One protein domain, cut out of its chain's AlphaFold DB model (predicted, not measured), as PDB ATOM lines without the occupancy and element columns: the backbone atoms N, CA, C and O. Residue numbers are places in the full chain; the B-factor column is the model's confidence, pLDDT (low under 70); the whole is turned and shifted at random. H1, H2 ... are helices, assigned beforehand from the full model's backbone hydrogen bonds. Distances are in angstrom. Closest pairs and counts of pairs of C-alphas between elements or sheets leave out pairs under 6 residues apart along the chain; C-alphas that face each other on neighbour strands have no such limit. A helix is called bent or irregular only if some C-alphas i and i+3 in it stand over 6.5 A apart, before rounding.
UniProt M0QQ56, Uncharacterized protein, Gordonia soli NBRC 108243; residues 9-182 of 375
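AT A GLANCE: This is residues 9 to 182 of the 375 residues of an uncharacterized protein of Gordonia soli NBRC 108243 (UniProt M0QQ56). The model is a long helical hairpin, H4 and H5 running opposite ways side by side, with a small helical head at the end where H4 begins and H5 ends. In the head, the shorter hairpin of H2 and H3 crosses the last part of H5, and H1 packs beside that same part of H5 and the start of H4. The two long helices make the length, and they touch only near the head. The printed part has 174 residues with five named helices, H1 to H5 in chain order, and no named strand: an all-helix domain. It is extended, with a radius of gyration of the C-alphas of 27.4 A and spans of 87 by 36 by 23 A.

HOW THE PARTS SIT: Start at H1, residues 12 to 25; a tight link leads to H2, residues 29 to 48. H1 touches H2 with residues 23 to 24 alone, the closest C-alphas being those of Leu 23 and Arg 32, 7.1 A apart, at a steep tilt of 51 degrees. H3, residues 52 to 69, has a kink of 27 degrees near residue 59. H2 and H3 form a hairpin at a shallow tilt of 17 degrees; their closest C-alphas, Ala 48 and Ser 55, are 5.3 A apart. H1 and H3 are apart. Next come H4, residues 73 to 117, and the hub, H5, residues 125 to 180, which touches the four other helices. H4 and H5 form a hairpin at a shallow tilt of 17 degrees, opposite ways; H4 touches H5 with residues 79 to 86 alone, closest at the C-alphas of Val 83 and Ala 164, 6.6 A apart. Look at Ala 39 and Leu 177, the closest C-alphas of H2 and H5, 4.7 A apart; these helices are about perpendicular at 84 degrees. H3 touches H5 with residues 66 to 69 alone, closest at the C-alphas of Glu 66 and Pro 169, 5.7 A apart. H1, H4 and H5 form an up-and-down bundle, each running against the one before it; the closest C-alphas of H1 and H5, Thr 20 and Ala 175, are 4.4 A apart. Every O i to N i+4 pair is within hydrogen-bond range in H1 and H2, against 9 of 14 in H3, 38 of 41 in H4 and 45 of 52 in H5.

IN THESE COORDINATES: Find C-alpha 12 at (9.821, 18.194, -15.817), where H1 begins. H4 is 61.9 A long and irregular, with C-alphas 74 and 77 lying 7.5 A apart. H5 runs 84.3 A from C-alpha 125 at (-28.368, 62.933, -46.713) to C-alpha 180 at (24.679, 11.520, -6.185); it is only just irregular, with C-alphas 126 and 129 lying 6.9 A apart.

THE WHOLE: The C-alphas farthest apart, of Pro 125 and Pro 182, are 88.2 A apart. The printed part has no cut and no long link. Residues 95 to 104, 121 to 127 and 143 to 152 stand free. Mean pLDDT of the printed part is 77.1; 56 residues are under 70, among them 88 to 122 and 150 to 163.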
ATOM      1  N   THR A   9       3.469  18.525 -22.480       41.28
ATOM      2  CA  THR A   9       4.443  18.651 -21.405       41.28
ATOM      3  C   THR A   9       5.753  18.100 -21.963       41.28
ATOM      4  O   THR A   9       5.856  16.903 -22.212       41.28
ATOM      5  N   LEU A  10       6.792  18.919 -22.116       41.50
ATOM      6  CA  LEU A  10       8.099  18.388 -21.732       41.50
ATOM      7  C   LEU A  10       7.986  18.249 -20.225       41.50
ATOM      8  O   LEU A  10       8.074  19.230 -19.485       41.50
ATOM      9  N   SER A  11       7.574  17.062 -19.799       55.25
ATOM     10  CA  SER A  11       7.374  16.760 -18.401       55.25
ATOM     11  C   SER A  11       8.712  17.032 -17.718       55.25
ATOM     12  O   SER A  11       9.744  16.499 -18.127       55.25
ATOM     13  N   HIS A  12       8.698  17.927 -16.721       67.94
ATOM     14  CA  HIS A  12       9.821  18.194 -15.817       67.94
ATOM     15  C   HIS A  12      10.721  16.960 -15.568       67.94
ATOM     16  O   HIS A  12      11.938  17.120 -15.664       67.94
ATOM     17  N   PRO A  13      10.185  15.733 -15.371       75.88
ATOM     18  CA  PRO A  13      10.995  14.522 -15.233       75.88
ATOM     19  C   PRO A  13      11.993  14.236 -16.365       75.88
ATOM     20  O   PRO A  13      13.139  13.929 -16.059       75.88
ATOM     21  N   GLN A  14      11.640  14.382 -17.649       83.44
ATOM     22  CA  GLN A  14      12.575  14.064 -18.748       83.44
ATOM     23  C   GLN A  14      13.762  15.032 -18.800       83.44
ATOM     24  O   GLN A  14      14.893  14.643 -19.091       83.44
ATOM     25  N   LEU A  15      13.513  16.315 -18.523       86.88
ATOM     26  CA  LEU A  15      14.577  17.312 -18.470       86.88
ATOM     27  C   LEU A  15      15.463  17.094 -17.238       86.88
ATOM     28  O   LEU A  15      16.684  17.146 -17.357       86.88
ATOM     29  N   VAL A  16      14.866  16.797 -16.079       88.56
ATOM     30  CA  VAL A  16      15.605  16.445 -14.856       88.56
ATOM     31  C   VAL A  16      16.461  15.200 -15.075       88.56
ATOM     32  O   VAL A  16      17.620  15.196 -14.672       88.56
ATOM     33  N   GLU A  17      15.951  14.178 -15.758       89.81
ATOM     34  CA  GLU A  17      16.697  12.963 -16.096       89.81
ATOM     35  C   GLU A  17      17.898  13.265 -17.002       89.81
ATOM     36  O   GLU A  17      19.014  12.846 -16.702       89.81
ATOM     37  N   ARG A  18      17.724  14.086 -18.047       92.69
ATOM     38  CA  ARG A  18      18.842  14.515 -18.910       92.69
ATOM     39  C   ARG A  18      19.895  15.322 -18.157       92.69
ATOM     40  O   ARG A  18      21.086  15.110 -18.373       92.69
ATOM     41  N   ILE A  19      19.476  16.237 -17.277       93.44
ATOM     42  CA  ILE A  19      20.406  16.984 -16.418       93.44
ATOM     43  C   ILE A  19      21.130  16.001 -15.488       93.44
ATOM     44  O   ILE A  19      22.347  16.081 -15.360       93.44
ATOM     45  N   THR A  20      20.413  15.048 -14.891       94.00
ATOM     46  CA  THR A  20      20.975  14.025 -13.992       94.00
ATOM     47  C   THR A  20      22.049  13.213 -14.708       94.00
ATOM     48  O   THR A  20      23.165  13.086 -14.209       94.00
ATOM     49  N   GLU A  21      21.746  12.716 -15.906       93.88
ATOM     50  CA  GLU A  21      22.674  11.923 -16.710       93.88
ATOM     51  C   GLU A  21      23.902  12.738 -17.129       93.88
ATOM     52  O   GLU A  21      25.038  12.269 -17.033       93.88
ATOM     53  N   ARG A  22      23.708  14.009 -17.505       94.25
ATOM     54  CA  ARG A  22      24.814  14.926 -17.804       94.25
ATOM     55  C   ARG A  22      25.701  15.166 -16.580       94.25
ATOM     56  O   ARG A  22      26.923  15.187 -16.708       94.25
ATOM     57  N   LEU A  23      25.111  15.336 -15.397       94.38
ATOM     58  CA  LEU A  23      25.852  15.525 -14.147       94.38
ATOM     59  C   LEU A  23      26.610  14.261 -13.719       94.38
ATOM     60  O   LEU A  23      27.696  14.387 -13.158       94.38
ATOM     61  N   ARG A  24      26.086  13.063 -14.007       94.00
ATOM     62  CA  ARG A  24      26.772  11.784 -13.747       94.00
ATOM     63  C   ARG A  24      27.949  11.544 -14.689       94.00
ATOM     64  O   ARG A  24      29.008  11.111 -14.249       94.00
ATOM     65  N   THR A  25      27.765  11.829 -15.975       93.62
ATOM     66  CA  THR A  25      28.752  11.534 -17.029       93.62
ATOM     67  C   THR A  25      29.817  12.618 -17.204       93.62
ATOM     68  O   THR A  25      30.789  12.414 -17.931       93.62
ATOM     69  N   THR A  26      29.674  13.772 -16.543       93.62
ATOM     70  CA  THR A  26      30.637  14.872 -16.668       93.62
ATOM     71  C   THR A  26      32.023  14.494 -16.139       93.62
ATOM     72  O   THR A  26      32.196  14.027 -15.010       93.62
ATOM     73  N   THR A  27      33.053  14.735 -16.951       94.69
ATOM     74  CA  THR A  27      34.453  14.509 -16.566       94.69
ATOM     75  C   THR A  27      35.052  15.697 -15.814       94.69
ATOM     76  O   THR A  27      36.056  15.526 -15.117       94.69
ATOM     77  N   ASP A  28      34.416  16.874 -15.869       94.06
ATOM     78  CA  ASP A  28      34.884  18.088 -15.197       94.06
ATOM     79  C   ASP A  28      34.857  17.903 -13.661       94.06
ATOM     80  O   ASP A  28      33.781  17.729 -13.070       94.06
ATOM     81  N   PRO A  29      36.022  17.920 -12.982       91.94
ATOM     82  CA  PRO A  29      36.093  17.737 -11.535       91.94
ATOM     83  C   PRO A  29      35.389  18.863 -10.763       91.94
ATOM     84  O   PRO A  29      34.849  18.611  -9.686       91.94
ATOM     85  N   ASN A  30      35.328  20.081 -11.314       92.25
ATOM     86  CA  ASN A  30      34.644  21.204 -10.675       92.25
ATOM     87  C   ASN A  30      33.127  21.012 -10.694       92.25
ATOM     88  O   ASN A  30      32.462  21.289  -9.696       92.25
ATOM     89  N   VAL A  31      32.579  20.509 -11.805       91.31
ATOM     90  CA  VAL A  31      31.143  20.209 -11.907       91.31
ATOM     91  C   VAL A  31      30.781  19.082 -10.945       91.31
ATOM     92  O   VAL A  31      29.835  19.242 -10.183       91.31
ATOM     93  N   ARG A  32      31.573  18.001 -10.880       93.88
ATOM     94  CA  ARG A  32      31.351  16.904  -9.917       93.88
ATOM     95  C   ARG A  32      31.371  17.386  -8.466       93.88
ATOM     96  O   ARG A  32      30.454  17.074  -7.709       93.88
ATOM     97  N   ALA A  33      32.363  18.197  -8.093       93.25
ATOM     98  CA  ALA A  33      32.452  18.764  -6.748       93.25
ATOM     99  C   ALA A  33      31.256  19.676  -6.413       93.25
ATOM    100  O   ALA A  33      30.751  19.647  -5.292       93.25
ATOM    101  N   LEU A  34      30.779  20.472  -7.376       92.31
ATOM    102  CA  LEU A  34      29.586  21.303  -7.201       92.31
ATOM    103  C   LEU A  34      28.311  20.465  -7.064       92.31
ATOM    104  O   LEU A  34      27.490  20.785  -6.210       92.31
ATOM    105  N   THR A  35      28.153  19.400  -7.854       92.69
ATOM    106  CA  THR A  35      27.008  18.481  -7.767       92.69
ATOM    107  C   THR A  35      26.900  17.861  -6.377       92.69
ATOM    108  O   THR A  35      25.831  17.919  -5.775       92.69
ATOM    109  N   VAL A  36      28.013  17.349  -5.834       94.19
ATOM    110  CA  VAL A  36      28.055  16.777  -4.478       94.19
ATOM    111  C   VAL A  36      27.676  17.820  -3.429       94.19
ATOM    112  O   VAL A  36      26.787  17.570  -2.625       94.19
ATOM    113  N   ARG A  37      28.252  19.028  -3.491       93.44
ATOM    114  CA  ARG A  37      27.920  20.107  -2.541       93.44
ATOM    115  C   ARG A  37      26.454  20.528  -2.596       93.44
ATOM    116  O   ARG A  37      25.871  20.841  -1.564       93.44
ATOM    117  N   VAL A  38      25.859  20.582  -3.789       90.06
ATOM    118  CA  VAL A  38      24.431  20.902  -3.945       90.06
ATOM    119  C   VAL A  38      23.564  19.792  -3.346       90.06
ATOM    120  O   VAL A  38      22.585  20.104  -2.673       90.06
ATOM    121  N   ALA A  39      23.929  18.522  -3.539       90.88
ATOM    122  CA  ALA A  39      23.210  17.393  -2.955       90.88
ATOM    123  C   ALA A  39      23.313  17.360  -1.420       90.88
ATOM    124  O   ALA A  39      22.284  17.306  -0.751       90.88
ATOM    125  N   GLU A  40      24.524  17.494  -0.865       91.62
ATOM    126  CA  GLU A  40      24.765  17.580   0.584       91.62
ATOM    127  C   GLU A  40      23.960  18.723   1.210       91.62
ATOM    128  O   GLU A  40      23.258  18.544   2.204       91.62
ATOM    129  N   GLN A  41      23.999  19.908   0.595       90.12
ATOM    130  CA  GLN A  41      23.260  21.057   1.098       90.12
ATOM    131  C   GLN A  41      21.744  20.852   1.008       90.12
ATOM    132  O   GLN A  41      21.014  21.270   1.904       90.12
ATOM    133  N   ALA A  42      21.254  20.186  -0.037       85.25
ATOM    134  CA  ALA A  42      19.838  19.876  -0.154       85.25
ATOM    135  C   ALA A  42      19.365  18.874   0.915       85.25
ATOM    136  O   ALA A  42      18.219  18.967   1.355       85.25
ATOM    137  N   GLU A  43      20.224  17.957   1.365       87.62
ATOM    138  CA  GLU A  43      19.949  17.089   2.516       87.62
ATOM    139  C   GLU A  43      19.972  17.858   3.842       87.62
ATOM    140  O   GLU A  43      19.068  17.680   4.662       87.62
ATOM    141  N   ILE A  44      20.930  18.776   4.022       86.44
ATOM    142  CA  ILE A  44      20.976  19.681   5.181       86.44
ATOM    143  C   ILE A  44      19.700  20.525   5.254       86.44
ATOM    144  O   ILE A  44      19.096  20.617   6.319       86.44
ATOM    145  N   ASP A  45      19.243  21.092   4.135       83.62
ATOM    146  CA  ASP A  45      18.000  21.868   4.070       83.62
ATOM    147  C   ASP A  45      16.778  21.017   4.472       83.62
ATOM    148  O   ASP A  45      15.916  21.491   5.214       83.62
ATOM    149  N   ARG A  46      16.707  19.748   4.033       82.44
ATOM    150  CA  ARG A  46      15.634  18.817   4.436       82.44
ATOM    151  C   ARG A  46      15.675  18.489   5.928       82.44
ATOM    152  O   ARG A  46      14.621  18.306   6.528       82.44
ATOM    153  N   ALA A  47      16.861  18.400   6.525       82.38
ATOM    154  CA  ALA A  47      17.005  18.199   7.964       82.38
ATOM    155  C   ALA A  47      16.658  19.475   8.755       82.38
ATOM    156  O   ALA A  47      16.017  19.403   9.805       82.38
ATOM    157  N   ALA A  48      17.039  20.642   8.228       81.38
ATOM    158  CA  ALA A  48      16.844  21.953   8.839       81.38
ATOM    159  C   ALA A  48      15.417  22.498   8.700       81.38
ATOM    160  O   ALA A  48      15.043  23.378   9.466       81.38
ATOM    161  N   SER A  49      14.590  21.983   7.783       76.38
ATOM    162  CA  SER A  49      13.183  22.399   7.633       76.38
ATOM    163  C   SER A  49      12.345  22.191   8.904       76.38
ATOM    164  O   SER A  49      11.319  22.846   9.079       76.38
ATOM    165  N   ARG A  50      12.815  21.343   9.830       79.75
ATOM    166  CA  ARG A  50      12.221  21.140  11.161       79.75
ATOM    167  C   ARG A  50      12.498  22.291  12.142       79.75
ATOM    168  O   ARG A  50      11.781  22.413  13.130       79.75
ATOM    169  N   ASP A  51      13.482  23.154  11.869       83.75
ATOM    170  CA  ASP A  51      13.817  24.347  12.659       83.75
ATOM    171  C   ASP A  51      13.815  25.616  11.782       83.75
ATOM    172  O   ASP A  51      14.682  25.846  10.932       83.75
ATOM    173  N   ARG A  52      12.847  26.506  12.037       72.44
ATOM    174  CA  ARG A  52      12.638  27.738  11.255       72.44
ATOM    175  C   ARG A  52      13.863  28.659  11.224       72.44
ATOM    176  O   ARG A  52      14.057  29.354  10.228       72.44
ATOM    177  N   ARG A  53      14.690  28.698  12.279       74.81
ATOM    178  CA  ARG A  53      15.865  29.592  12.325       74.81
ATOM    179  C   ARG A  53      17.050  29.018  11.553       74.81
ATOM    180  O   ARG A  53      17.736  29.772  10.861       74.81
ATOM    181  N   ALA A  54      17.253  27.704  11.613       71.31
ATOM    182  CA  ALA A  54      18.269  27.012  10.823       71.31
ATOM    183  C   ALA A  54      17.961  27.072   9.313       71.31
ATOM    184  O   ALA A  54      18.861  27.295   8.499       71.31
ATOM    185  N   SER A  55      16.678  26.981   8.947       76.31
ATOM    186  CA  SER A  55      16.202  27.019   7.558       76.31
ATOM    187  C   SER A  55      16.595  28.301   6.800       76.31
ATOM    188  O   SER A  55      17.064  28.238   5.660       76.31
ATOM    189  N   ALA A  56      16.502  29.477   7.434       74.62
ATOM    190  CA  ALA A  56      16.790  30.753   6.768       74.62
ATOM    191  C   ALA A  56      18.272  30.910   6.363       74.62
ATOM    192  O   ALA A  56      18.577  31.449   5.292       74.62
ATOM    193  N   TYR A  57      19.198  30.426   7.199       73.69
ATOM    194  CA  TYR A  57      20.634  30.452   6.902       73.69
ATOM    195  C   TYR A  57      21.023  29.391   5.868       73.69
ATOM    196  O   TYR A  57      21.759  29.707   4.928       73.69
ATOM    197  N   ALA A  58      20.475  28.179   5.987       75.25
ATOM    198  CA  ALA A  58      20.711  27.083   5.050       75.25
ATOM    199  C   ALA A  58      20.252  27.449   3.623       75.25
ATOM    200  O   ALA A  58      21.027  27.354   2.669       75.25
ATOM    201  N   THR A  59      19.067  28.059   3.498       77.31
ATOM    202  CA  THR A  59      18.492  28.486   2.209       77.31
ATOM    203  C   THR A  59      19.376  29.499   1.469       77.31
ATOM    204  O   THR A  59      19.567  29.413   0.250       77.31
ATOM    205  N   ARG A  60      19.965  30.476   2.181       79.69
ATOM    206  CA  ARG A  60      20.850  31.472   1.547       79.69
ATOM    207  C   ARG A  60      22.114  30.822   0.988       79.69
ATOM    208  O   ARG A  60      22.504  31.156  -0.132       79.69
ATOM    209  N   TYR A  61      22.711  29.891   1.731       77.00
ATOM    210  CA  TYR A  61      23.933  29.199   1.323       77.00
ATOM    211  C   TYR A  61      23.675  28.222   0.162       77.00
ATOM    212  O   TYR A  61      24.410  28.240  -0.829       77.00
ATOM    213  N   ALA A  62      22.567  27.471   0.209       78.25
ATOM    214  CA  ALA A  62      22.114  26.581  -0.864       78.25
ATOM    215  C   ALA A  62      21.950  27.313  -2.199       78.25
ATOM    216  O   ALA A  62      22.538  26.930  -3.215       78.25
ATOM    217  N   SER A  63      21.269  28.463  -2.172       79.19
ATOM    218  CA  SER A  63      21.019  29.262  -3.374       79.19
ATOM    219  C   SER A  63      22.302  29.729  -4.081       79.19
ATOM    220  O   SER A  63      22.284  30.047  -5.273       79.19
ATOM    221  N   GLN A  64      23.429  29.843  -3.367       89.25
ATOM    222  CA  GLN A  64      24.699  30.257  -3.960       89.25
ATOM    223  C   GLN A  64      25.309  29.128  -4.798       89.25
ATOM    224  O   GLN A  64      25.767  29.380  -5.916       89.25
ATOM    225  N   TRP A  65      25.307  27.901  -4.278       85.44
ATOM    226  CA  TRP A  65      25.863  26.731  -4.961       85.44
ATOM    227  C   TRP A  65      24.994  26.293  -6.133       85.44
ATOM    228  O   TRP A  65      25.525  26.067  -7.219       85.44
ATOM    229  N   GLU A  66      23.671  26.319  -5.968       85.69
ATOM    230  CA  GLU A  66      22.717  26.083  -7.054       85.69
ATOM    231  C   GLU A  66      22.942  27.060  -8.212       85.69
ATOM    232  O   GLU A  66      23.061  26.649  -9.362       85.69
ATOM    233  N   ARG A  67      23.097  28.361  -7.922       85.81
ATOM    234  CA  ARG A  67      23.379  29.374  -8.954       85.81
ATOM    235  C   ARG A  67      24.733  29.180  -9.629       85.81
ATOM    236  O   ARG A  67      24.850  29.508 -10.808       85.81
ATOM    237  N   LYS A  68      25.748  28.687  -8.914       88.38
ATOM    238  CA  LYS A  68      27.054  28.360  -9.508       88.38
ATOM    239  C   LYS A  68      26.934  27.162 -10.447       88.38
ATOM    240  O   LYS A  68      27.336  27.285 -11.600       88.38
ATOM    241  N   LEU A  69      26.321  26.064 -10.000       88.12
ATOM    242  CA  LEU A  69      26.111  24.860 -10.811       88.12
ATOM    243  C   LEU A  69      25.239  25.159 -12.042       88.12
ATOM    244  O   LEU A  69      25.606  24.827 -13.166       88.12
ATOM    245  N   ALA A  70      24.155  25.913 -11.857       83.50
ATOM    246  CA  ALA A  70      23.234  26.340 -12.909       83.50
ATOM    247  C   ALA A  70      23.851  27.271 -13.974       83.50
ATOM    248  O   ALA A  70      23.243  27.477 -15.029       83.50
ATOM    249  N   ARG A  71      25.016  27.873 -13.703       89.06
ATOM    250  CA  ARG A  71      25.765  28.728 -14.643       89.06
ATOM    251  C   ARG A  71      26.920  28.000 -15.327       89.06
ATOM    252  O   ARG A  71      27.599  28.617 -16.143       89.06
ATOM    253  N   THR A  72      27.166  26.735 -14.994       91.81
ATOM    254  CA  THR A  72      28.234  25.964 -15.635       91.81
ATOM    255  C   THR A  72      27.954  25.797 -17.127       91.81
ATOM    256  O   THR A  72      26.810  25.618 -17.549       91.81
ATOM    257  N   LEU A  73      29.016  25.848 -17.936       87.19
ATOM    258  CA  LEU A  73      28.924  25.644 -19.385       87.19
ATOM    259  C   LEU A  73      28.380  24.251 -19.734       87.19
ATOM    260  O   LEU A  73      27.700  24.103 -20.743       87.19
ATOM    261  N   ALA A  74      28.604  23.265 -18.859       83.75
ATOM    262  CA  ALA A  74      28.127  21.893 -19.009       83.75
ATOM    263  C   ALA A  74      26.593  21.753 -19.064       83.75
ATOM    264  O   ALA A  74      26.105  20.729 -19.534       83.75
ATOM    265  N   LEU A  75      25.847  22.751 -18.575       89.44
ATOM    266  CA  LEU A  75      24.380  22.758 -18.588       89.44
ATOM    267  C   LEU A  75      23.790  23.894 -19.443       89.44
ATOM    268  O   LEU A  75      22.577  24.117 -19.425       89.44
ATOM    269  N   ALA A  76      24.628  24.661 -20.147       89.38
ATOM    270  CA  ALA A  76      24.184  25.833 -20.900       89.38
ATOM    271  C   ALA A  76      23.273  25.456 -22.081       89.38
ATOM    272  O   ALA A  76      22.314  26.174 -22.356       89.38
ATOM    273  N   ASP A  77      23.534  24.316 -22.722       89.94
ATOM    274  CA  ASP A  77      22.726  23.740 -23.800       89.94
ATOM    275  C   ASP A  77      21.328  23.333 -23.312       89.94
ATOM    276  O   ASP A  77      20.332  23.749 -23.893       89.94
ATOM    277  N   LEU A  78      21.237  22.606 -22.195       88.25
ATOM    278  CA  LEU A  78      19.969  22.176 -21.594       88.25
ATOM    279  C   LEU A  78      19.159  23.363 -21.057       88.25
ATOM    280  O   LEU A  78      17.930  23.381 -21.141       88.25
ATOM    281  N   ARG A  79      19.843  24.392 -20.546       88.62
ATOM    282  CA  ARG A  79      19.207  25.654 -20.161       88.62
ATOM    283  C   ARG A  79      18.628  26.376 -21.371       88.62
ATOM    284  O   ARG A  79      17.516  26.894 -21.291       88.62
ATOM    285  N   GLN A  80      19.390  26.442 -22.460       85.69
ATOM    286  CA  GLN A  80      18.947  27.065 -23.699       85.69
ATOM    287  C   GLN A  80      17.770  26.285 -24.291       85.69
ATOM    288  O   GLN A  80      16.762  26.896 -24.615       85.69
ATOM    289  N   GLN A  81      17.825  24.951 -24.273       84.88
ATOM    290  CA  GLN A  81      16.715  24.081 -24.650       84.88
ATOM    291  C   GLN A  81      15.458  24.353 -23.811       84.88
ATOM    292  O   GLN A  81      14.387  24.511 -24.379       84.88
ATOM    293  N   LEU A  82      15.561  24.506 -22.484       82.75
ATOM    294  CA  LEU A  82      14.410  24.878 -21.648       82.75
ATOM    295  C   LEU A  82      13.821  26.243 -22.051       82.75
ATOM    296  O   LEU A  82      12.601  26.422 -22.075       82.75
ATOM    297  N   VAL A  83      14.672  27.226 -22.357       81.06
ATOM    298  CA  VAL A  83      14.240  28.555 -22.822       81.06
ATOM    299  C   VAL A  83      13.582  28.469 -24.201       81.06
ATOM    300  O   VAL A  83      12.559  29.119 -24.428       81.06
ATOM    301  N   ASP A  84      14.122  27.646 -25.091       80.56
ATOM    302  CA  ASP A  84      13.633  27.471 -26.453       80.56
ATOM    303  C   ASP A  84      12.336  26.663 -26.475       80.56
ATOM    304  O   ASP A  84      11.392  27.080 -27.131       80.56
ATOM    305  N   ASP A  85      12.208  25.601 -25.679       76.44
ATOM    306  CA  ASP A  85      10.983  24.808 -25.549       76.44
ATOM    307  C   ASP A  85       9.855  25.633 -24.915       76.44
ATOM    308  O   ASP A  85       8.723  25.652 -25.414       76.44
ATOM    309  N   THR A  86      10.162  26.416 -23.873       74.06
ATOM    310  CA  THR A  86       9.194  27.373 -23.306       74.06
ATOM    311  C   THR A  86       8.863  28.513 -24.279       74.06
ATOM    312  O   THR A  86       7.749  29.045 -24.245       74.06
ATOM    313  N   GLY A  87       9.780  28.874 -25.182       71.81
ATOM    314  CA  GLY A  87       9.571  29.836 -26.267       71.81
ATOM    315  C   GLY A  87       8.796  29.279 -27.472       71.81
ATOM    316  O   GLY A  87       8.013  30.005 -28.093       71.81
ATOM    317  N   TRP A  88       8.955  27.992 -27.779       59.09
ATOM    318  CA  TRP A  88       8.364  27.303 -28.925       59.09
ATOM    319  C   TRP A  88       6.913  26.910 -28.656       59.09
ATOM    320  O   TRP A  88       6.017  27.229 -29.440       59.09
ATOM    321  N   GLN A  89       6.628  26.343 -27.478       64.56
ATOM    322  CA  GLN A  89       5.240  26.119 -27.052       64.56
ATOM    323  C   GLN A  89       4.438  27.420 -26.996       64.56
ATOM    324  O   GLN A  89       3.234  27.454 -27.254       64.56
ATOM    325  N   ARG A  90       5.134  28.515 -26.698       61.34
ATOM    326  CA  ARG A  90       4.584  29.858 -26.668       61.34
ATOM    327  C   ARG A  90       4.285  30.409 -28.062       61.34
ATOM    328  O   ARG A  90       3.213  30.975 -28.238       61.34
ATOM    329  N   THR A  91       5.185  30.278 -29.035       62.94
ATOM    330  CA  THR A  91       4.918  30.736 -30.415       62.94
ATOM    331  C   THR A  91       3.777  29.950 -31.044       62.94
ATOM    332  O   THR A  91       2.967  30.540 -31.751       62.94
ATOM    333  N   ARG A  92       3.648  28.664 -30.709       66.38
ATOM    334  CA  ARG A  92       2.517  27.837 -31.131       66.38
ATOM    335  C   ARG A  92       1.191  28.310 -30.525       66.38
ATOM    336  O   ARG A  92       0.293  28.647 -31.279       66.38
ATOM    337  N   ARG A  93       1.106  28.502 -29.196       63.81
ATOM    338  CA  ARG A  93      -0.117  29.042 -28.554       63.81
ATOM    339  C   ARG A  93      -0.477  30.448 -29.037       63.81
ATOM    340  O   ARG A  93      -1.652  30.756 -29.191       63.81
ATOM    341  N   VAL A  94       0.514  31.315 -29.256       62.91
ATOM    342  CA  VAL A  94       0.273  32.666 -29.783       62.91
ATOM    343  C   VAL A  94      -0.206  32.606 -31.228       62.91
ATOM    344  O   VAL A  94      -1.124  33.343 -31.557       62.91
ATOM    345  N   ARG A  95       0.359  31.731 -32.068       69.81
ATOM    346  CA  ARG A  95      -0.137  31.501 -33.431       69.81
ATOM    347  C   ARG A  95      -1.573  30.988 -33.405       69.81
ATOM    348  O   ARG A  95      -2.395  31.564 -34.098       69.81
ATOM    349  N   ASP A  96      -1.892  30.009 -32.564       69.69
ATOM    350  CA  ASP A  96      -3.239  29.432 -32.486       69.69
ATOM    351  C   ASP A  96      -4.277  30.471 -32.012       69.69
ATOM    352  O   ASP A  96      -5.369  30.574 -32.570       69.69
ATOM    353  N   ILE A  97      -3.924  31.306 -31.026       64.12
ATOM    354  CA  ILE A  97      -4.791  32.396 -30.546       64.12
ATOM    355  C   ILE A  97      -4.874  33.531 -31.575       64.12
ATOM    356  O   ILE A  97      -5.954  34.075 -31.791       64.12
ATOM    357  N   ALA A  98      -3.768  33.899 -32.223       66.44
ATOM    358  CA  ALA A  98      -3.753  34.933 -33.253       66.44
ATOM    359  C   ALA A  98      -4.517  34.493 -34.504       66.44
ATOM    360  O   ALA A  98      -5.200  35.314 -35.098       66.44
ATOM    361  N   GLU A  99      -4.462  33.217 -34.886       69.62
ATOM    362  CA  GLU A  99      -5.296  32.654 -35.947       69.62
ATOM    363  C   GLU A  99      -6.765  32.646 -35.538       69.62
ATOM    364  O   GLU A  99      -7.604  33.059 -36.331       69.62
ATOM    365  N   LEU A 100      -7.095  32.268 -34.299       66.31
ATOM    366  CA  LEU A 100      -8.471  32.322 -33.798       66.31
ATOM    367  C   LEU A 100      -9.023  33.756 -33.812       66.31
ATOM    368  O   LEU A 100     -10.149  33.976 -34.253       66.31
ATOM    369  N   VAL A 101      -8.220  34.727 -33.371       60.88
ATOM    370  CA  VAL A 101      -8.577  36.151 -33.320       60.88
ATOM    371  C   VAL A 101      -8.577  36.791 -34.702       60.88
ATOM    372  O   VAL A 101      -9.453  37.594 -34.982       60.88
ATOM    373  N   MET A 102      -7.639  36.464 -35.591       69.50
ATOM    374  CA  MET A 102      -7.695  36.957 -36.968       69.50
ATOM    375  C   MET A 102      -8.906  36.370 -37.680       69.50
ATOM    376  O   MET A 102      -9.598  37.093 -38.376       69.50
ATOM    377  N   ARG A 103      -9.240  35.099 -37.453       67.19
ATOM    378  CA  ARG A 103     -10.416  34.473 -38.065       67.19
ATOM    379  C   ARG A 103     -11.724  35.045 -37.512       67.19
ATOM    380  O   ARG A 103     -12.649  35.262 -38.290       67.19
ATOM    381  N   SER A 104     -11.806  35.360 -36.217       59.84
ATOM    382  CA  SER A 104     -12.995  35.983 -35.612       59.84
ATOM    383  C   SER A 104     -13.075  37.492 -35.866       59.84
ATOM    384  O   SER A 104     -14.114  37.991 -36.283       59.84
ATOM    385  N   GLY A 105     -11.973  38.217 -35.711       64.12
ATOM    386  CA  GLY A 105     -11.858  39.653 -35.951       64.12
ATOM    387  C   GLY A 105     -12.025  40.024 -37.419       64.12
ATOM    388  O   GLY A 105     -12.727  40.982 -37.716       64.12
ATOM    389  N   PHE A 106     -11.480  39.235 -38.352       64.06
ATOM    390  CA  PHE A 106     -11.732  39.426 -39.783       64.06
ATOM    391  C   PHE A 106     -13.197  39.156 -40.122       64.06
ATOM    392  O   PHE A 106     -13.768  39.886 -40.922       64.06
ATOM    393  N   SER A 107     -13.841  38.184 -39.463       63.47
ATOM    394  CA  SER A 107     -15.278  37.933 -39.633       63.47
ATOM    395  C   SER A 107     -16.126  39.093 -39.110       63.47
ATOM    396  O   SER A 107     -17.053  39.512 -39.791       63.47
ATOM    397  N   VAL A 108     -15.791  39.665 -37.948       63.81
ATOM    398  CA  VAL A 108     -16.512  40.811 -37.364       63.81
ATOM    399  C   VAL A 108     -16.251  42.102 -38.141       63.81
ATOM    400  O   VAL A 108     -17.182  42.863 -38.382       63.81
ATOM    401  N   ALA A 109     -15.019  42.344 -38.590       64.31
ATOM    402  CA  ALA A 109     -14.674  43.504 -39.407       64.31
ATOM    403  C   ALA A 109     -15.280  43.409 -40.815       64.31
ATOM    404  O   ALA A 109     -15.790  44.408 -41.315       64.31
ATOM    405  N   MET A 110     -15.293  42.226 -41.439       68.06
ATOM    406  CA  MET A 110     -16.004  41.997 -42.701       68.06
ATOM    407  C   MET A 110     -17.510  42.136 -42.518       68.06
ATOM    408  O   MET A 110     -18.127  42.814 -43.325       68.06
ATOM    409  N   LEU A 111     -18.102  41.570 -41.459       68.31
ATOM    410  CA  LEU A 111     -19.529  41.748 -41.166       68.31
ATOM    411  C   LEU A 111     -19.863  43.218 -40.933       68.31
ATOM    412  O   LEU A 111     -20.799  43.712 -41.542       68.31
ATOM    413  N   GLY A 112     -19.078  43.939 -40.132       64.44
ATOM    414  CA  GLY A 112     -19.257  45.372 -39.917       64.44
ATOM    415  C   GLY A 112     -19.159  46.146 -41.230       64.44
ATOM    416  O   GLY A 112     -20.077  46.867 -41.597       64.44
ATOM    417  N   THR A 113     -18.095  45.934 -41.999       64.94
ATOM    418  CA  THR A 113     -17.898  46.629 -43.278       64.94
ATOM    419  C   THR A 113     -19.004  46.279 -44.278       64.94
ATOM    420  O   THR A 113     -19.513  47.163 -44.953       64.94
ATOM    421  N   TYR A 114     -19.454  45.025 -44.333       66.88
ATOM    422  CA  TYR A 114     -20.560  44.589 -45.185       66.88
ATOM    423  C   TYR A 114     -21.893  45.212 -44.745       66.88
ATOM    424  O   TYR A 114     -22.623  45.735 -45.582       66.88
ATOM    425  N   PHE A 115     -22.183  45.253 -43.441       65.75
ATOM    426  CA  PHE A 115     -23.389  45.878 -42.889       65.75
ATOM    427  C   PHE A 115     -23.393  47.406 -42.988       65.75
ATOM    428  O   PHE A 115     -24.472  47.985 -43.007       65.75
ATOM    429  N   PHE A 116     -22.235  48.066 -43.072       61.53
ATOM    430  CA  PHE A 116     -22.156  49.526 -43.186       61.53
ATOM    431  C   PHE A 116     -21.984  50.016 -44.629       61.53
ATOM    432  O   PHE A 116     -22.521  51.066 -44.973       61.53
ATOM    433  N   VAL A 117     -21.296  49.268 -45.496       60.56
ATOM    434  CA  VAL A 117     -21.052  49.674 -46.891       60.56
ATOM    435  C   VAL A 117     -22.224  49.320 -47.808       60.56
ATOM    436  O   VAL A 117     -22.536  50.117 -48.690       60.56
ATOM    437  N   LEU A 118     -22.935  48.199 -47.595       59.81
ATOM    438  CA  LEU A 118     -24.113  47.883 -48.424       59.81
ATOM    439  C   LEU A 118     -25.256  48.914 -48.298       59.81
ATOM    440  O   LEU A 118     -25.784  49.313 -49.335       59.81
ATOM    441  N   PRO A 119     -25.659  49.383 -47.098       53.38
ATOM    442  CA  PRO A 119     -26.736  50.370 -46.982       53.38
ATOM    443  C   PRO A 119     -26.277  51.820 -47.189       53.38
ATOM    444  O   PRO A 119     -27.123  52.687 -47.404       53.38
ATOM    445  N   ALA A 120     -24.968  52.111 -47.201       54.31
ATOM    446  CA  ALA A 120     -24.457  53.455 -47.498       54.31
ATOM    447  C   ALA A 120     -24.824  53.955 -48.909       54.31
ATOM    448  O   ALA A 120     -24.799  55.157 -49.156       54.31
ATOM    449  N   VAL A 121     -25.242  53.061 -49.808       57.09
ATOM    450  CA  VAL A 121     -25.745  53.412 -51.145       57.09
ATOM    451  C   VAL A 121     -27.165  54.019 -51.102       57.09
ATOM    452  O   VAL A 121     -27.605  54.593 -52.094       57.09
ATOM    453  N   GLN A 122     -27.882  53.965 -49.966       64.50
ATOM    454  CA  GLN A 122     -29.244  54.516 -49.835       64.50
ATOM    455  C   GLN A 122     -29.515  55.320 -48.550       64.50
ATOM    456  O   GLN A 122     -30.668  55.644 -48.261       64.50
ATOM    457  N   LEU A 123     -28.493  55.672 -47.761       70.38
ATOM    458  CA  LEU A 123     -28.727  56.460 -46.550       70.38
ATOM    459  C   LEU A 123     -29.202  57.891 -46.888       70.38
ATOM    460  O   LEU A 123     -28.635  58.534 -47.775       70.38
ATOM    461  N   PRO A 124     -30.205  58.426 -46.165       79.56
ATOM    462  CA  PRO A 124     -30.638  59.810 -46.310       79.56
ATOM    463  C   PRO A 124     -29.473  60.797 -46.104       79.56
ATOM    464  O   PRO A 124     -28.635  60.571 -45.223       79.56
ATOM    465  N   PRO A 125     -29.442  61.938 -46.821       80.94
ATOM    466  CA  PRO A 125     -28.368  62.933 -46.713       80.94
ATOM    467  C   PRO A 125     -28.110  63.415 -45.280       80.94
ATOM    468  O   PRO A 125     -26.972  63.729 -44.927       80.94
ATOM    469  N   SER A 126     -29.145  63.419 -44.435       82.81
ATOM    470  CA  SER A 126     -29.082  63.819 -43.026       82.81
ATOM    471  C   SER A 126     -28.177  62.937 -42.160       82.81
ATOM    472  O   SER A 126     -27.715  63.397 -41.118       82.81
ATOM    473  N   LEU A 127     -27.883  61.701 -42.578       76.69
ATOM    474  CA  LEU A 127     -27.028  60.775 -41.828       76.69
ATOM    475  C   LEU A 127     -25.574  60.738 -42.322       76.69
ATOM    476  O   LEU A 127     -24.712  60.174 -41.648       76.69
ATOM    477  N   SER A 128     -25.265  61.390 -43.449       78.25
ATOM    478  CA  SER A 128     -23.909  61.423 -44.022       78.25
ATOM    479  C   SER A 128     -22.861  62.022 -43.072       78.25
ATOM    480  O   SER A 128     -21.713  61.576 -43.056       78.25
ATOM    481  N   ALA A 129     -23.268  62.955 -42.206       79.88
ATOM    482  CA  ALA A 129     -22.401  63.572 -41.202       79.88
ATOM    483  C   ALA A 129     -21.911  62.590 -40.115       79.88
ATOM    484  O   ALA A 129     -20.885  62.844 -39.488       79.88
ATOM    485  N   PHE A 130     -22.592  61.456 -39.902       77.88
ATOM    486  CA  PHE A 130     -22.226  60.470 -38.872       77.88
ATOM    487  C   PHE A 130     -21.215  59.419 -39.350       77.88
ATOM    488  O   PHE A 130     -20.537  58.801 -38.529       77.88
ATOM    489  N   MET A 131     -21.056  59.238 -40.664       79.06
ATOM    490  CA  MET A 131     -20.090  58.291 -41.238       79.06
ATOM    491  C   MET A 131     -18.639  58.529 -40.785       79.06
ATOM    492  O   MET A 131     -18.002  57.565 -40.353       79.06
ATOM    493  N   PRO A 132     -18.090  59.762 -40.800       79.50
ATOM    494  CA  PRO A 132     -16.732  59.988 -40.308       79.50
ATOM    495  C   PRO A 132     -16.575  59.655 -38.816       79.50
ATOM    496  O   PRO A 132     -15.539  59.121 -38.427       79.50
ATOM    497  N   LEU A 133     -17.601  59.883 -37.984       78.38
ATOM    498  CA  LEU A 133     -17.561  59.528 -36.558       78.38
ATOM    499  C   LEU A 133     -17.496  58.011 -36.342       78.38
ATOM    500  O   LEU A 133     -16.720  57.551 -35.507       78.38
ATOM    501  N   LEU A 134     -18.248  57.231 -37.122       78.12
ATOM    502  CA  LEU A 134     -18.195  55.766 -37.067       78.12
ATOM    503  C   LEU A 134     -16.829  55.218 -37.498       78.12
ATOM    504  O   LEU A 134     -16.300  54.312 -36.852       78.12
ATOM    505  N   VAL A 135     -16.221  55.796 -38.539       78.00
ATOM    506  CA  VAL A 135     -14.868  55.420 -38.985       78.00
ATOM    507  C   VAL A 135     -13.829  55.727 -37.903       78.00
ATOM    508  O   VAL A 135     -12.991  54.877 -37.600       78.00
ATOM    509  N   ILE A 136     -13.911  56.904 -37.272       78.56
ATOM    510  CA  ILE A 136     -13.024  57.286 -36.164       78.56
ATOM    511  C   ILE A 136     -13.206  56.329 -34.979       78.56
ATOM    512  O   ILE A 136     -12.218  55.839 -34.435       78.56
ATOM    513  N   PHE A 137     -14.448  56.005 -34.609       78.19
ATOM    514  CA  PHE A 137     -14.732  55.087 -33.506       78.19
ATOM    515  C   PHE A 137     -14.173  53.681 -33.770       78.19
ATOM    516  O   PHE A 137     -13.518  53.101 -32.903       78.19
ATOM    517  N   GLY A 138     -14.348  53.159 -34.989       78.62
ATOM    518  CA  GLY A 138     -13.772  51.878 -35.405       78.62
ATOM    519  C   GLY A 138     -12.240  51.867 -35.338       78.62
ATOM    520  O   GLY A 138     -11.652  50.920 -34.813       78.62
ATOM    521  N   ALA A 139     -11.589  52.941 -35.796       74.69
ATOM    522  CA  ALA A 139     -10.135  53.079 -35.735       74.69
ATOM    523  C   ALA A 139      -9.609  53.147 -34.289       74.69
ATOM    524  O   ALA A 139      -8.619  52.491 -33.961       74.69
ATOM    525  N   VAL A 140     -10.289  53.887 -33.407       75.50
ATOM    526  CA  VAL A 140      -9.923  54.019 -31.986       75.50
ATOM    527  C   VAL A 140     -10.079  52.682 -31.256       75.50
ATOM    528  O   VAL A 140      -9.153  52.250 -30.569       75.50
ATOM    529  N   MET A 141     -11.207  51.991 -31.446       75.44
ATOM    530  CA  MET A 141     -11.452  50.683 -30.827       75.44
ATOM    531  C   MET A 141     -10.470  49.619 -31.330       75.44
ATOM    532  O   MET A 141      -9.940  48.842 -30.532       75.44
ATOM    533  N   GLY A 142     -10.159  49.621 -32.630       76.88
ATOM    534  CA  GLY A 142      -9.129  48.753 -33.206       76.88
ATOM    535  C   GLY A 142      -7.734  49.029 -32.632       76.88
ATOM    536  O   GLY A 142      -7.020  48.096 -32.258       76.88
ATOM    537  N   GLY A 143      -7.364  50.307 -32.490       72.50
ATOM    538  CA  GLY A 143      -6.097  50.725 -31.887       72.50
ATOM    539  C   GLY A 143      -5.975  50.328 -30.413       72.50
ATOM    540  O   GLY A 143      -4.956  49.768 -30.006       72.50
ATOM    541  N   ALA A 144      -7.026  50.540 -29.617       69.25
ATOM    542  CA  ALA A 144      -7.060  50.159 -28.205       69.25
ATOM    543  C   ALA A 144      -6.927  48.637 -28.017       69.25
ATOM    544  O   ALA A 144      -6.135  48.183 -27.191       69.25
ATOM    545  N   ALA A 145      -7.627  47.840 -28.832       73.56
ATOM    546  CA  ALA A 145      -7.501  46.386 -28.811       73.56
ATOM    547  C   ALA A 145      -6.067  45.925 -29.140       73.56
ATOM    548  O   ALA A 145      -5.521  45.057 -28.451       73.56
ATOM    549  N   ALA A 146      -5.424  46.544 -30.137       70.38
ATOM    550  CA  ALA A 146      -4.040  46.245 -30.501       70.38
ATOM    551  C   ALA A 146      -3.049  46.591 -29.374       70.38
ATOM    552  O   ALA A 146      -2.162  45.791 -29.064       70.38
ATOM    553  N   ILE A 147      -3.226  47.738 -28.707       69.50
ATOM    554  CA  ILE A 147      -2.389  48.161 -27.573       69.50
ATOM    555  C   ILE A 147      -2.582  47.227 -26.369       69.50
ATOM    556  O   ILE A 147      -1.595  46.769 -25.791       69.50
ATOM    557  N   CYS A 148      -3.822  46.868 -26.023       68.81
ATOM    558  CA  CYS A 148      -4.108  45.908 -24.952       68.81
ATOM    559  C   CYS A 148      -3.484  44.533 -25.234       68.81
ATOM    560  O   CYS A 148      -2.918  43.912 -24.331       68.81
ATOM    561  N   MET A 149      -3.508  44.070 -26.489       71.50
ATOM    562  CA  MET A 149      -2.815  42.839 -26.879       71.50
ATOM    563  C   MET A 149      -1.296  42.961 -26.771       71.50
ATOM    564  O   MET A 149      -0.651  42.042 -26.264       71.50
ATOM    565  N   ALA A 150      -0.717  44.079 -27.212       66.44
ATOM    566  CA  ALA A 150       0.717  44.326 -27.111       66.44
ATOM    567  C   ALA A 150       1.179  44.363 -25.646       66.44
ATOM    568  O   ALA A 150       2.167  43.715 -25.300       66.44
ATOM    569  N   LEU A 151       0.428  45.035 -24.767       65.19
ATOM    570  CA  LEU A 151       0.704  45.109 -23.331       65.19
ATOM    571  C   LEU A 151       0.536  43.753 -22.644       65.19
ATOM    572  O   LEU A 151       1.424  43.336 -21.900       65.19
ATOM    573  N   ARG A 152      -0.537  43.012 -22.945       68.62
ATOM    574  CA  ARG A 152      -0.726  41.641 -22.450       68.62
ATOM    575  C   ARG A 152       0.434  40.746 -22.881       68.62
ATOM    576  O   ARG A 152       0.988  40.025 -22.054       68.62
ATOM    577  N   ASN A 153       0.859  40.831 -24.144       64.75
ATOM    578  CA  ASN A 153       2.020  40.096 -24.639       64.75
ATOM    579  C   ASN A 153       3.311  40.522 -23.941       64.75
ATOM    580  O   ASN A 153       4.096  39.655 -23.564       64.75
ATOM    581  N   TYR A 154       3.528  41.817 -23.726       63.00
ATOM    582  CA  TYR A 154       4.716  42.343 -23.060       63.00
ATOM    583  C   TYR A 154       4.807  41.898 -21.591       63.00
ATOM    584  O   TYR A 154       5.829  41.348 -21.170       63.00
ATOM    585  N   VAL A 155       3.723  42.036 -20.822       60.50
ATOM    586  CA  VAL A 155       3.646  41.601 -19.416       60.50
ATOM    587  C   VAL A 155       3.835  40.085 -19.311       60.50
ATOM    588  O   VAL A 155       4.634  39.602 -18.503       60.50
ATOM    589  N   PHE A 156       3.210  39.318 -20.208       59.59
ATOM    590  CA  PHE A 156       3.361  37.863 -20.255       59.59
ATOM    591  C   PHE A 156       4.763  37.427 -20.739       59.59
ATOM    592  O   PHE A 156       5.292  36.395 -20.320       59.59
ATOM    593  N   GLN A 157       5.425  38.204 -21.609       59.78
ATOM    594  CA  GLN A 157       6.832  38.014 -22.006       59.78
ATOM    595  C   GLN A 157       7.788  38.206 -20.841       59.78
ATOM    596  O   GLN A 157       8.666  37.358 -20.639       59.78
ATOM    597  N   ARG A 158       7.580  39.256 -20.051       56.78
ATOM    598  CA  ARG A 158       8.426  39.575 -18.903       56.78
ATOM    599  C   ARG A 158       8.250  38.564 -17.765       56.78
ATOM    600  O   ARG A 158       9.244  38.120 -17.193       56.78
ATOM    601  N   GLY A 159       7.019  38.109 -17.518       59.97
ATOM    602  CA  GLY A 159       6.722  37.093 -16.501       59.97
ATOM    603  C   GLY A 159       7.372  35.731 -16.777       59.97
ATOM    604  O   GLY A 159       7.919  35.111 -15.864       59.97
ATOM    605  N   ASN A 160       7.383  35.272 -18.035       58.22
ATOM    606  CA  ASN A 160       7.787  33.897 -18.364       58.22
ATOM    607  C   ASN A 160       9.295  33.687 -18.471       58.22
ATOM    608  O   ASN A 160       9.779  32.654 -18.016       58.22
ATOM    609  N   ARG A 161      10.054  34.672 -18.978       64.06
ATOM    610  CA  ARG A 161      11.522  34.641 -18.834       64.06
ATOM    611  C   ARG A 161      11.893  34.582 -17.353       64.06
ATOM    612  O   ARG A 161      12.740  33.789 -16.956       64.06
ATOM    613  N   GLY A 162      11.166  35.332 -16.522       65.94
ATOM    614  CA  GLY A 162      11.275  35.248 -15.070       65.94
ATOM    615  C   GLY A 162      10.923  33.872 -14.493       65.94
ATOM    616  O   GLY A 162      11.523  33.489 -13.498       65.94
ATOM    617  N   ARG A 163       9.985  33.118 -15.084       67.94
ATOM    618  CA  ARG A 163       9.628  31.757 -14.637       67.94
ATOM    619  C   ARG A 163      10.695  30.725 -14.998       67.94
ATOM    620  O   ARG A 163      11.142  30.019 -14.104       67.94
ATOM    621  N   ALA A 164      11.174  30.688 -16.243       73.44
ATOM    622  CA  ALA A 164      12.237  29.757 -16.646       73.44
ATOM    623  C   ALA A 164      13.538  29.995 -15.855       73.44
ATOM    624  O   ALA A 164      14.161  29.050 -15.376       73.44
ATOM    625  N   HIS A 165      13.909  31.261 -15.626       72.19
ATOM    626  CA  HIS A 165      15.055  31.597 -14.777       72.19
ATOM    627  C   HIS A 165      14.871  31.197 -13.306       72.19
ATOM    628  O   HIS A 165      15.867  30.894 -12.652       72.19
ATOM    629  N   ARG A 166      13.634  31.202 -12.788       74.31
ATOM    630  CA  ARG A 166      13.314  30.775 -11.416       74.31
ATOM    631  C   ARG A 166      13.237  29.254 -11.269       74.31
ATOM    632  O   ARG A 166      13.665  28.742 -10.246       74.31
ATOM    633  N   ALA A 167      12.749  28.547 -12.288       77.19
ATOM    634  CA  ALA A 167      12.636  27.090 -12.289       77.19
ATOM    635  C   ALA A 167      13.990  26.388 -12.490       77.19
ATOM    636  O   ALA A 167      14.231  25.330 -11.922       77.19
ATOM    637  N   TRP A 168      14.903  26.985 -13.265       87.81
ATOM    638  CA  TRP A 168      16.181  26.358 -13.616       87.81
ATOM    639  C   TRP A 168      17.039  25.904 -12.411       87.81
ATOM    640  O   TRP A 168      17.471  24.754 -12.413       87.81
ATOM    641  N   PRO A 169      17.257  26.717 -11.355       83.75
ATOM    642  CA  PRO A 169      17.983  26.269 -10.162       83.75
ATOM    643  C   PRO A 169      17.336  25.067  -9.460       83.75
ATOM    644  O   PRO A 169      18.051  24.185  -8.996       83.75
ATOM    645  N   ILE A 170      15.999  25.006  -9.436       80.88
ATOM    646  CA  ILE A 170      15.234  23.926  -8.795       80.88
ATOM    647  C   ILE A 170      15.462  22.606  -9.542       80.88
ATOM    648  O   ILE A 170      15.779  21.590  -8.926       80.88
ATOM    649  N   LEU A 171      15.397  22.635 -10.876       86.06
ATOM    650  CA  LEU A 171      15.643  21.455 -11.715       86.06
ATOM    651  C   LEU A 171      17.076  20.938 -11.569       86.06
ATOM    652  O   LEU A 171      17.301  19.734 -11.477       86.06
ATOM    653  N   VAL A 172      18.047  21.852 -11.506       89.50
ATOM    654  CA  VAL A 172      19.460  21.514 -11.289       89.50
ATOM    655  C   VAL A 172      19.677  20.902  -9.904       89.50
ATOM    656  O   VAL A 172      20.402  19.917  -9.789       89.50
ATOM    657  N   ARG A 173      19.025  21.433  -8.862       88.19
ATOM    658  CA  ARG A 173      19.062  20.876  -7.502       88.19
ATOM    659  C   ARG A 173      18.517  19.446  -7.470       88.19
ATOM    660  O   ARG A 173      19.166  18.558  -6.924       88.19
ATOM    661  N   GLN A 174      17.353  19.213  -8.078       85.81
ATOM    662  CA  GLN A 174      16.725  17.891  -8.128       85.81
ATOM    663  C   GLN A 174      17.579  16.884  -8.911       85.81
ATOM    664  O   GLN A 174      17.789  15.760  -8.462       85.81
ATOM    665  N   ALA A 175      18.150  17.305 -10.038       90.44
ATOM    666  CA  ALA A 175      19.045  16.467 -10.823       90.44
ATOM    667  C   ALA A 175      20.364  16.149 -10.098       90.44
ATOM    668  O   ALA A 175      20.872  15.035 -10.209       90.44
ATOM    669  N   ALA A 176      20.910  17.098  -9.332       90.62
ATOM    670  CA  ALA A 176      22.116  16.877  -8.539       90.62
ATOM    671  C   ALA A 176      21.899  15.812  -7.454       90.62
ATOM    672  O   ALA A 176      22.718  14.906  -7.328       90.62
ATOM    673  N   LEU A 177      20.767  15.871  -6.746       89.44
ATOM    674  CA  LEU A 177      20.362  14.854  -5.769       89.44
ATOM    675  C   LEU A 177      20.255  13.458  -6.398       89.44
ATOM    676  O   LEU A 177      20.759  12.481  -5.847       89.44
ATOM    677  N   ASN A 178      19.634  13.366  -7.574       90.38
ATOM    678  CA  ASN A 178      19.509  12.100  -8.293       90.38
ATOM    679  C   ASN A 178      20.872  11.588  -8.785       90.38
ATOM    680  O   ASN A 178      21.107  10.380  -8.828       90.38
ATOM    681  N   ALA A 179      21.784  12.490  -9.158       91.25
ATOM    682  CA  ALA A 179      23.105  12.137  -9.664       91.25
ATOM    683  C   ALA A 179      24.011  11.541  -8.575       91.25
ATOM    684  O   ALA A 179      24.821  10.671  -8.887       91.25
ATOM    685  N   THR A 180      23.863  11.981  -7.322       91.69
ATOM    686  CA  THR A 180      24.679  11.520  -6.185       91.69
ATOM    687  C   THR A 180      24.132  10.285  -5.485       91.69
ATOM    688  O   THR A 180      24.870   9.641  -4.740       91.69
ATOM    689  N   GLN A 181      22.862   9.931  -5.694       88.00
ATOM    690  CA  GLN A 181      22.319   8.706  -5.120       88.00
ATOM    691  C   GLN A 181      22.984   7.477  -5.763       88.00
ATOM    692  O   GLN A 181      22.981   7.360  -6.994       88.00
ATOM    693  N   PRO A 182      23.542   6.545  -4.961       77.69
ATOM    694  CA  PRO A 182      24.067   5.297  -5.490       77.69
ATOM    695  C   PRO A 182      22.937   4.582  -6.220       77.69
ATOM    696  O   PRO A 182      21.837   4.435  -5.685       77.69
TER     697      PRO A 182